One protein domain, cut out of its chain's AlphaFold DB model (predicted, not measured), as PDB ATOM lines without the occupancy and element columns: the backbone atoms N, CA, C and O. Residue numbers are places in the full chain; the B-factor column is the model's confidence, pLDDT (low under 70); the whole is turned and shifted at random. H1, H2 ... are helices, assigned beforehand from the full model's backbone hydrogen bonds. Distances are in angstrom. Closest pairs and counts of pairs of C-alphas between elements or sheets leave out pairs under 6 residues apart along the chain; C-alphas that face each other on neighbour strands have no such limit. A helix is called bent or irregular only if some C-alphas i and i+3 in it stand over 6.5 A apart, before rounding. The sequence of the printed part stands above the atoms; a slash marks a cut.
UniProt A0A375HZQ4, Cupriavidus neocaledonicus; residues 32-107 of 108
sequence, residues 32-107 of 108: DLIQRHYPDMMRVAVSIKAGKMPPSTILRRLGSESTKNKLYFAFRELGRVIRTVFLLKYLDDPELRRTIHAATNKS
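AT A GLANCE: This is residues 32 to 107 of the 108 residues of a protein of Cupriavidus neocaledonicus (UniProt A0A375HZQ4). What shape do these atoms make? They make an open frame shaped like a U: the long, straight helix H3 is the bridge, H1 and H2 gather round its first turns, and H4 turns off at a corner at its far end, with the space between the two sides empty. What is it built of? The printed part has 76 residues with four named helices, in the order H1, H2, H3, H4, and no named strand, and its class is all helix. How large and how dense is it? It is loose, with a radius of gyration of the C-alphas of 16.1 A, and the C-alphas span 38 by 29 by 25 A.

IN THESE COORDINATES: Where does the first helix run? H1 takes residues 32 to 49, from C-alpha 32 at (128.427, 107.473, 172.242), and is 25.4 A long. It is irregular, with C-alphas 36 and 39 being 7.7 A apart, and has a kink of 53 degrees near residue 39. Which helices follow? H2 takes residues 55 to 64, and H3 takes residues 70 to 92, from C-alpha 70 at (117.350, 103.914, 169.210), with a length of 33.2 A. H4 takes residues 94 to 105 and ends with C-alpha 105 at (117.235, 128.220, 140.129).

HOW THE PARTS SIT: What touches H3, the hub? H1, with residues 33 to 41 alone, touches residues 70 to 78 of H3, about perpendicular at 89 degrees; the closest C-alphas, of Ile 34 and Ala 74, are 5.1 A apart. H2 and H3 only just touch, only at the corner, with 3 pairs of C-alphas within 8 A; the closest, of Leu 62 and Tyr 72, are 5.3 A apart. How does H4 stand? H3 and H4 only just touch, only at the corner, with 3 pairs of C-alphas within 8 A, and the closest, of Tyr 90 and Arg 97, are 6.0 A apart; they run opposite ways at a steep tilt of 69 degrees, only just short of about perpendicular. H4 is apart from H1 and H2. How do H1 and H2 stand? They are close but not clearly touching, the C-alphas of Ile 48 and Pro 55 being closest at 6.3 A. What do the backbones show? Every O i to N i+4 pair is within hydrogen-bond range in H2, H3 and H4, and 12 of 14 are in H1.

THE WHOLE: How far does it reach? The two farthest C-alphas, of Arg 36 and Lys 106, are 42.0 A apart. Is there a cut or a long link? The printed part has no cut, and the three links between helices are tight. Where is confidence low? The model's pLDDT is under 70 at residues 63 to 68 and 104 to 107, against a mean of 84.9 over the printed part.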
ATOM      1  N   ASP A  32     128.692 108.731 171.544       96.94
ATOM      2  CA  ASP A  32     128.427 107.473 172.242       96.94
ATOM      3  C   ASP A  32     127.199 106.777 171.659       96.94
ATOM      4  O   ASP A  32     127.196 105.556 171.490       96.94
ATOM      5  N   LEU A  33     126.162 107.539 171.295       96.00
ATOM      6  CA  LEU A  33     124.984 107.005 170.613       96.00
ATOM      7  C   LEU A  33     125.339 106.401 169.246       96.00
ATOM      8  O   LEU A  33     124.871 105.308 168.920       96.00
ATOM      9  N   ILE A  34     126.169 107.097 168.462       97.06
ATOM     10  CA  ILE A  34     126.639 106.614 167.155       97.06
ATOM     11  C   ILE A  34     127.462 105.339 167.345       97.06
ATOM     12  O   ILE A  34     127.179 104.335 166.695       97.06
ATOM     13  N   GLN A  35     128.442 105.355 168.250       97.75
ATOM     14  CA  GLN A  35     129.333 104.224 168.502       97.75
ATOM     15  C   GLN A  35     128.561 102.998 168.998       97.75
ATOM     16  O   GLN A  35     128.733 101.902 168.466       97.75
ATOM     17  N   ARG A  36     127.656 103.183 169.966       97.44
ATOM     18  CA  ARG A  36     126.847 102.103 170.547       97.44
ATOM     19  C   ARG A  36     126.006 101.370 169.506       97.44
ATOM     20  O   ARG A  36     125.848 100.157 169.607       97.44
ATOM     21  N   HIS A  37     125.467 102.086 168.521       96.12
ATOM     22  CA  HIS A  37     124.594 101.516 167.491       96.12
ATOM     23  C   HIS A  37     125.280 101.319 166.136       96.12
ATOM     24  O   HIS A  37     124.631 100.901 165.175       96.12
ATOM     25  N   TYR A  38     126.587 101.574 166.040       97.19
ATOM     26  CA  TYR A  38     127.345 101.430 164.799       97.19
ATOM     27  C   TYR A  38     127.200 100.040 164.155       97.19
ATOM     28  O   TYR A  38     126.909  99.987 162.956       97.19
ATOM     29  N   PRO A  39     127.282  98.916 164.900       96.75
ATOM     30  CA  PRO A  39     127.099  97.591 164.308       96.75
ATOM     31  C   PRO A  39     125.718  97.397 163.668       96.75
ATOM     32  O   PRO A  39     125.608  96.804 162.594       96.75
ATOM     33  N   ASP A  40     124.659  97.910 164.295       93.69
ATOM     34  CA  ASP A  40     123.291  97.797 163.779       93.69
ATOM     35  C   ASP A  40     123.096  98.680 162.538       93.69
ATOM     36  O   ASP A  40     122.509  98.243 161.543       93.69
ATOM     37  N   MET A  41     123.659  99.895 162.549       94.62
ATOM     38  CA  MET A  41     123.664 100.781 161.382       94.62
ATOM     39  C   MET A  41     124.394 100.144 160.192       94.62
ATOM     40  O   MET A  41     123.919 100.224 159.057       94.62
ATOM     41  N   MET A  42     125.516  99.462 160.438       96.31
ATOM     42  CA  MET A  42     126.257  98.750 159.395       96.31
ATOM     43  C   MET A  42     125.489  97.551 158.844       96.31
ATOM     44  O   MET A  42     125.458  97.370 157.628       96.31
ATOM     45  N   ARG A  43     124.794  96.775 159.687       93.31
ATOM     46  CA  ARG A  43     123.924  95.688 159.201       93.31
ATOM     47  C   ARG A  43     122.849  96.202 158.250       93.31
ATOM     48  O   ARG A  43     122.611  95.582 157.213       93.31
ATOM     49  N   VAL A  44     122.241  97.348 158.557       91.75
ATOM     50  CA  VAL A  44     121.287  98.010 157.657       91.75
ATOM     51  C   VAL A  44     121.958  98.412 156.341       91.75
ATOM     52  O   VAL A  44     121.463  98.045 155.276       91.75
ATOM     53  N   ALA A  45     123.103  99.098 156.394       92.75
ATOM     54  CA  ALA A  45     123.818  99.546 155.196       92.75
ATOM     55  C   ALA A  45     124.230  98.379 154.280       92.75
ATOM     56  O   ALA A  45     124.026  98.434 153.067       92.75
ATOM     57  N   VAL A  46     124.750  97.292 154.858       95.44
ATOM     58  CA  VAL A  46     125.126  96.076 154.124       95.44
ATOM     59  C   VAL A  46     123.898  95.389 153.533       95.44
ATOM     60  O   VAL A  46     123.942  94.962 152.383       95.44
ATOM     61  N   SER A  47     122.788  95.317 154.271       93.44
ATOM     62  CA  SER A  47     121.543  94.710 153.774       93.44
ATOM     63  C   SER A  47     120.979  95.466 152.572       93.44
ATOM     64  O   SER A  47     120.531  94.839 151.615       93.44
ATOM     65  N   ILE A  48     121.050  96.802 152.601       92.00
ATOM     66  CA  ILE A  48     120.675  97.653 151.467       92.00
ATOM     67  C   ILE A  48     121.615  97.402 150.286       92.00
ATOM     68  O   ILE A  48     121.151  97.120 149.185       92.00
ATOM     69  N   LYS A  49     122.935  97.454 150.512       92.81
ATOM     70  CA  LYS A  49     123.939  97.257 149.454       92.81
ATOM     71  C   LYS A  49     123.838  95.873 148.803       92.81
ATOM     72  O   LYS A  49     124.053  95.749 147.605       92.81
ATOM     73  N   ALA A  50     123.491  94.850 149.578       95.06
ATOM     74  CA  ALA A  50     123.289  93.484 149.105       95.06
ATOM     75  C   ALA A  50     121.922  93.257 148.427       95.06
ATOM     76  O   ALA A  50     121.599  92.118 148.104       95.06
ATOM     77  N   GLY A  51     121.084  94.291 148.276       92.44
ATOM     78  CA  GLY A  51     119.753  94.178 147.665       92.44
ATOM     79  C   GLY A  51     118.726  93.412 148.505       92.44
ATOM     80  O   GLY A  51     117.619  93.160 148.042       92.44
ATOM     81  N   LYS A  52     119.057  93.056 149.753       91.19
ATOM     82  CA  LYS A  52     118.183  92.270 150.642       91.19
ATOM     83  C   LYS A  52     117.022  93.084 151.204       91.19
ATOM     84  O   LYS A  52     116.029  92.515 151.647       91.19
ATOM     85  N   MET A  53     117.155  94.409 151.239       86.56
ATOM     86  CA  MET A  53     116.092  95.301 151.683       86.56
ATOM     87  C   MET A  53     116.165  96.635 150.939       86.56
ATOM     88  O   MET A  53     117.229  97.257 150.926       86.56
ATOM     89  N   PRO A  54     115.056  97.124 150.358       89.44
ATOM     90  CA  PRO A  54     115.067  98.415 149.693       89.44
ATOM     91  C   PRO A  54     115.161  99.552 150.728       89.44
ATOM     92  O   PRO A  54     114.552  99.457 151.805       89.44
ATOM     93  N   PRO A  55     115.846 100.667 150.405       84.88
ATOM     94  CA  PRO A  55     115.963 101.826 151.295       84.88
ATOM     95  C   PRO A  55     114.617 102.343 151.815       84.88
ATOM     96  O   PRO A  55     114.497 102.707 152.983       84.88
ATOM     97  N   SER A  56     113.575 102.311 150.977       86.62
ATOM     98  CA  SER A  56     112.214 102.734 151.334       86.62
ATOM     99  C   SER A  56     111.621 101.934 152.497       86.62
ATOM    100  O   SER A  56     110.906 102.488 153.328       86.62
ATOM    101  N   THR A  57     111.953 100.645 152.608       85.31
ATOM    102  CA  THR A  57     111.463  99.786 153.694       85.31
ATOM    103  C   THR A  57     112.149 100.112 155.013       85.31
ATOM    104  O   THR A  57     111.479 100.164 156.044       85.31
ATOM    105  N   ILE A  58     113.454 100.394 154.986       82.94
ATOM    106  CA  ILE A  58     114.189 100.867 156.163       82.94
ATOM    107  C   ILE A  58     113.654 102.223 156.615       82.94
ATOM    108  O   ILE A  58     113.345 102.383 157.790       82.94
ATOM    109  N   LEU A  59     113.478 103.174 155.695       81.19
ATOM    110  CA  LEU A  59     112.925 104.490 156.020       81.19
ATOM    111  C   LEU A  59     111.528 104.378 156.634       81.19
ATOM    112  O   LEU A  59     111.256 105.018 157.647       81.19
ATOM    113  N   ARG A  60     110.673 103.512 156.073       82.44
ATOM    114  CA  ARG A  60     109.354 103.231 156.640       82.44
ATOM    115  C   ARG A  60     109.469 102.658 158.049       82.44
ATOM    116  O   ARG A  60     108.842 103.210 158.936       82.44
ATOM    117  N   ARG A  61     110.294 101.628 158.278       78.69
ATOM    118  CA  ARG A  61     110.483 101.019 159.611       78.69
ATOM    119  C   ARG A  61     111.018 102.010 160.640       78.69
ATOM    120  O   ARG A  61     110.480 102.097 161.734       78.69
ATOM    121  N   LEU A  62     112.038 102.785 160.276       77.38
ATOM    122  CA  LEU A  62     112.631 103.798 161.148       77.38
ATOM    123  C   LEU A  62     111.657 104.943 161.471       77.38
ATOM    124  O   LEU A  62     111.787 105.557 162.524       77.38
ATOM    125  N   GLY A  63     110.716 105.246 160.569       69.69
ATOM    126  CA  GLY A  63     109.685 106.269 160.769       69.69
ATOM    127  C   GLY A  63     108.396 105.762 161.430       69.69
ATOM    128  O   GLY A  63     107.714 106.549 162.079       69.69
ATOM    129  N   SER A  64     108.053 104.478 161.268       66.81
ATOM    130  CA  SER A  64     106.833 103.861 161.808       66.81
ATOM    131  C   SER A  64     107.030 103.255 163.196       66.81
ATOM    132  O   SER A  64     106.100 103.234 163.997       66.81
ATOM    133  N   GLU A  65     108.224 102.739 163.496       57.19
ATOM    134  CA  GLU A  65     108.563 102.311 164.850       57.19
ATOM    135  C   GLU A  65     108.802 103.558 165.704       57.19
ATOM    136  O   GLU A  65     109.621 104.398 165.355       57.19
ATOM    137  N   SER A  66     108.044 103.666 166.799       55.06
ATOM    138  CA  SER A  66     107.913 104.808 167.717       55.06
ATOM    139  C   SER A  66     109.150 105.703 167.945       55.06
ATOM    140  O   SER A  66     110.303 105.311 167.773       55.06
ATOM    141  N   THR A  67     108.917 106.864 168.565       56.19
ATOM    142  CA  THR A  67     109.928 107.761 169.171       56.19
ATOM    143  C   THR A  67     110.874 107.103 170.195       56.19
ATOM    144  O   THR A  67     111.651 107.803 170.834       56.19
ATOM    145  N   LYS A  68     110.846 105.775 170.371       63.44
ATOM    146  CA  LYS A  68     111.800 104.980 171.154       63.44
ATOM    147  C   LYS A  68     112.793 104.182 170.293       63.44
ATOM    148  O   LYS A  68     113.635 103.484 170.859       63.44
ATOM    149  N   ASN A  69     112.742 104.267 168.959       81.25
ATOM    150  CA  ASN A  69     113.682 103.552 168.094       81.25
ATOM    151  C   ASN A  69     115.101 104.150 168.202       81.25
ATOM    152  O   ASN A  69     115.435 105.169 167.592       81.25
ATOM    153  N   LYS A  70     115.958 103.495 168.992       86.75
ATOM    154  CA  LYS A  70     117.350 103.914 169.210       86.75
ATOM    155  C   LYS A  70     118.181 103.903 167.923       86.75
ATOM    156  O   LYS A  70     119.051 104.756 167.767       86.75
ATOM    157  N   LEU A  71     117.871 103.011 166.978       89.44
ATOM    158  CA  LEU A  71     118.553 102.942 165.687       89.44
ATOM    159  C   LEU A  71     118.195 104.138 164.796       89.44
ATOM    160  O   LEU A  71     119.080 104.720 164.172       89.44
ATOM    161  N   TYR A  72     116.927 104.569 164.796       89.50
ATOM    162  CA  TYR A  72     116.529 105.826 164.147       89.50
ATOM    163  C   TYR A  72     117.305 107.010 164.723       89.50
ATOM    164  O   TYR A  72     117.829 107.835 163.973       89.50
ATOM    165  N   PHE A  73     117.425 107.091 166.050       91.12
ATOM    166  CA  PHE A  73     118.171 108.176 166.680       91.12
ATOM    167  C   PHE A  73     119.661 108.144 166.361       91.12
ATOM    168  O   PHE A  73     120.220 109.210 166.112       91.12
ATOM    169  N   ALA A  74     120.278 106.965 166.292       94.19
ATOM    170  CA  ALA A  74     121.669 106.825 165.875       94.19
ATOM    171  C   ALA A  74     121.885 107.294 164.426       94.19
ATOM    172  O   ALA A  74     122.760 108.122 164.175       94.19
ATOM    173  N   PHE A  75     121.031 106.871 163.484       93.19
ATOM    174  CA  PHE A  75     121.084 107.360 162.100       93.19
ATOM    175  C   PHE A  75     120.837 108.866 162.004       93.19
ATOM    176  O   PHE A  75     121.495 109.559 161.227       93.19
ATOM    177  N   ARG A  76     119.910 109.398 162.806       91.75
ATOM    178  CA  ARG A  76     119.645 110.838 162.868       91.75
ATOM    179  C   ARG A  76     120.852 111.609 163.397       91.75
ATOM    180  O   ARG A  76     121.147 112.683 162.878       91.75
ATOM    181  N   GLU A  77     121.542 111.078 164.402       95.44
ATOM    182  CA  GLU A  77     122.747 111.687 164.968       95.44
ATOM    183  C   GLU A  77     123.906 111.666 163.968       95.44
ATOM    184  O   GLU A  77     124.513 112.704 163.709       95.44
ATOM    185  N   LEU A  78     124.120 110.540 163.281       96.06
ATOM    186  CA  LEU A  78     125.062 110.452 162.164       96.06
ATOM    187  C   LEU A  78     124.711 111.448 161.044       96.06
ATOM    188  O   LEU A  78     125.583 112.135 160.510       96.06
ATOM    189  N   GLY A  79     123.423 111.597 160.724       93.62
ATOM    190  CA  GLY A  79     122.940 112.584 159.760       93.62
ATOM    191  C   GLY A  79     123.273 114.028 160.153       93.62
ATOM    192  O   GLY A  79     123.576 114.844 159.280       93.62
ATOM    193  N   ARG A  80     123.288 114.358 161.453       94.81
ATOM    194  CA  ARG A  80     123.730 115.678 161.947       94.81
ATOM    195  C   ARG A  80     125.217 115.909 161.702       94.81
ATOM    196  O   ARG A  80     125.579 117.030 161.341       94.81
ATOM    197  N   VAL A  81     126.054 114.877 161.838       96.06
ATOM    198  CA  VAL A  81     127.489 114.946 161.507       96.06
ATOM    199  C   VAL A  81     127.666 115.256 160.024       96.06
ATOM    200  O   VAL A  81     128.265 116.273 159.679       96.06
ATOM    201  N   ILE A  82     127.078 114.432 159.150       95.12
ATOM    202  CA  ILE A  82     127.190 114.579 157.689       95.12
ATOM    203  C   ILE A  82     126.687 115.958 157.251       95.12
ATOM    204  O   ILE A  82     127.364 116.663 156.501       95.12
ATOM    205  N   ARG A  83     125.529 116.385 157.773       92.75
ATOM    206  CA  ARG A  83     124.968 117.710 157.496       92.75
ATOM    207  C   ARG A  83     125.900 118.826 157.956       92.75
ATOM    208  O   ARG A  83     126.094 119.774 157.208       92.75
ATOM    209  N   THR A  84     126.468 118.737 159.158       92.62
ATOM    210  CA  THR A  84     127.380 119.770 159.672       92.62
ATOM    211  C   THR A  84     128.622 119.881 158.796       92.62
ATOM    212  O   THR A  84     128.969 120.986 158.396       92.62
ATOM    213  N   VAL A  85     129.247 118.757 158.431       92.88
ATOM    214  CA  VAL A  85     130.416 118.744 157.537       92.88
ATOM    215  C   VAL A  85     130.077 119.371 156.186       92.88
ATOM    216  O   VAL A  85     130.825 120.213 155.695       92.88
ATOM    217  N   PHE A  86     128.933 119.011 155.600       90.31
ATOM    218  CA  PHE A  86     128.474 119.608 154.348       90.31
ATOM    219  C   PHE A  86     128.251 121.120 154.473       90.31
ATOM    220  O   PHE A  86     128.692 121.875 153.614       90.31
ATOM    221  N   LEU A  87     127.599 121.576 155.545       88.81
ATOM    222  CA  LEU A  87     127.342 122.998 155.762       88.81
ATOM    223  C   LEU A  87     128.630 123.793 155.985       88.81
ATOM    224  O   LEU A  87     128.726 124.911 155.501       88.81
ATOM    225  N   LEU A  88     129.620 123.223 156.674       88.62
ATOM    226  CA  LEU A  88     130.933 123.849 156.822       88.62
ATOM    227  C   LEU A  88     131.627 123.999 155.463       88.62
ATOM    228  O   LEU A  88     132.072 125.093 155.143       88.62
ATOM    229  N   LYS A  89     131.620 122.954 154.624       88.50
ATOM    230  CA  LYS A  89     132.138 123.037 153.247       88.50
ATOM    231  C   LYS A  89     131.395 124.081 152.416       88.50
ATOM    232  O   LYS A  89     132.015 124.868 151.723       88.50
ATOM    233  N   TYR A  90     130.070 124.130 152.524       84.88
ATOM    234  CA  TYR A  90     129.247 125.133 151.848       84.88
ATOM    235  C   TYR A  90     129.554 126.570 152.308       84.88
ATOM    236  O   TYR A  90     129.474 127.516 151.523       84.88
ATOM    237  N   LEU A  91     129.885 126.766 153.585       83.06
ATOM    238  CA  LEU A  91     130.279 128.072 154.118       83.06
ATOM    239  C   LEU A  91     131.699 128.475 153.706       83.06
ATOM    240  O   LEU A  91     131.950 129.667 153.536       83.06
ATOM    241  N   ASP A  92     132.587 127.512 153.502       84.94
ATOM    242  CA  ASP A  92     133.971 127.760 153.099       84.94
ATOM    243  C   ASP A  92     134.101 127.987 151.583       84.94
ATOM    244  O   ASP A  92     134.747 128.935 151.151       84.94
ATOM    245  N   ASP A  93     133.389 127.198 150.772       85.62
ATOM    246  CA  ASP A  93     133.540 127.146 149.314       85.62
ATOM    247  C   ASP A  93     132.500 128.020 148.569       85.62
ATOM    248  O   ASP A  93     131.312 127.669 148.493       85.62
ATOM    249  N   PRO A  94     132.903 129.161 147.968       79.81
ATOM    250  CA  PRO A  94     132.001 130.021 147.205       79.81
ATOM    251  C   PRO A  94     131.523 129.404 145.885       79.81
ATOM    252  O   PRO A  94     130.438 129.760 145.417       79.81
ATOM    253  N   GLU A  95     132.294 128.506 145.275       80.12
ATOM    254  CA  GLU A  95     131.918 127.825 144.035       80.12
ATOM    255  C   GLU A  95     130.841 126.780 144.298       80.12
ATOM    256  O   GLU A  95     129.826 126.758 143.600       80.12
ATOM    257  N   LEU A  96     130.978 125.998 145.374       78.50
ATOM    258  CA  LEU A  96     129.926 125.090 145.837       78.50
ATOM    259  C   LEU A  96     128.617 125.845 146.106       78.50
ATOM    260  O   LEU A  96     127.540 125.374 145.721       78.50
ATOM    261  N   ARG A  97     128.691 127.046 146.702       81.12
ATOM    262  CA  ARG A  97     127.508 127.908 146.857       81.12
ATOM    263  C   ARG A  97     126.892 128.265 145.512       81.12
ATOM    264  O   ARG A  97     125.684 128.099 145.351       81.12
ATOM    265  N   ARG A  98     127.695 128.745 144.558       77.88
ATOM    266  CA  ARG A  98     127.224 129.142 143.220       77.88
ATOM    267  C   ARG A  98     126.588 127.975 142.472       77.88
ATOM    268  O   ARG A  98     125.492 128.141 141.948       77.88
ATOM    269  N   THR A  99     127.208 126.797 142.489       78.25
ATOM    270  CA  THR A  99     126.681 125.583 141.848       78.25
ATOM    271  C   THR A  99     125.326 125.185 142.422       78.25
ATOM    272  O   THR A  99     124.386 124.945 141.667       78.25
ATOM    273  N   ILE A 100     125.179 125.174 143.749       75.75
ATOM    274  CA  ILE A 100     123.900 124.843 144.395       75.75
ATOM    275  C   ILE A 100     122.834 125.905 144.094       75.75
ATOM    276  O   ILE A 100     121.683 125.555 143.811       75.75
ATOM    277  N   HIS A 101     123.203 127.190 144.115       71.56
ATOM    278  CA  HIS A 101     122.308 128.282 143.725       71.56
ATOM    279  C   HIS A 101     121.828 128.134 142.277       71.56
ATOM    280  O   HIS A 101     120.628 128.217 142.027       71.56
ATOM    281  N   ALA A 102     122.733 127.839 141.344       72.88
ATOM    282  CA  ALA A 102     122.403 127.632 139.938       72.88
ATOM    283  C   ALA A 102     121.533 126.384 139.712       72.88
ATOM    284  O   ALA A 102     120.577 126.438 138.942       72.88
ATOM    285  N   ALA A 103     121.824 125.276 140.402       71.19
ATOM    286  CA  ALA A 103     121.059 124.035 140.292       71.19
ATOM    287  C   ALA A 103     119.611 124.191 140.775       71.19
ATOM    288  O   ALA A 103     118.706 123.604 140.195       71.19
ATOM    289  N   THR A 104     119.384 125.005 141.805       61.75
ATOM    290  CA  THR A 104     118.036 125.190 142.363       61.75
ATOM    291  C   THR A 104     117.232 126.248 141.609       61.75
ATOM    292  O   THR A 104     116.018 126.123 141.526       61.75
ATOM    293  N   ASN A 105     117.892 127.249 141.013       60.44
ATOM    294  CA  ASN A 105     117.235 128.220 140.129       60.44
ATOM    295  C   ASN A 105     116.836 127.618 138.767       60.44
ATOM    296  O   ASN A 105     116.087 128.245 138.034       60.44
ATOM    297  N   LYS A 106     117.353 126.436 138.400       56.94
ATOM    298  CA  LYS A 106     116.961 125.698 137.182       56.94
ATOM    299  C   LYS A 106     115.764 124.762 137.376       56.94
ATOM    300  O   LYS A 106     115.285 124.196 136.400       56.94
ATOM    301  N   SER A 107     115.345 124.543 138.619       50.69
ATOM    302  CA  SER A 107     114.226 123.664 138.988       50.69
ATOM    303  C   SER A 107     112.964 124.431 139.413       50.69
ATOM    304  O   SER A 107     112.035 123.808 139.923       50.69
TER     305      SER A 107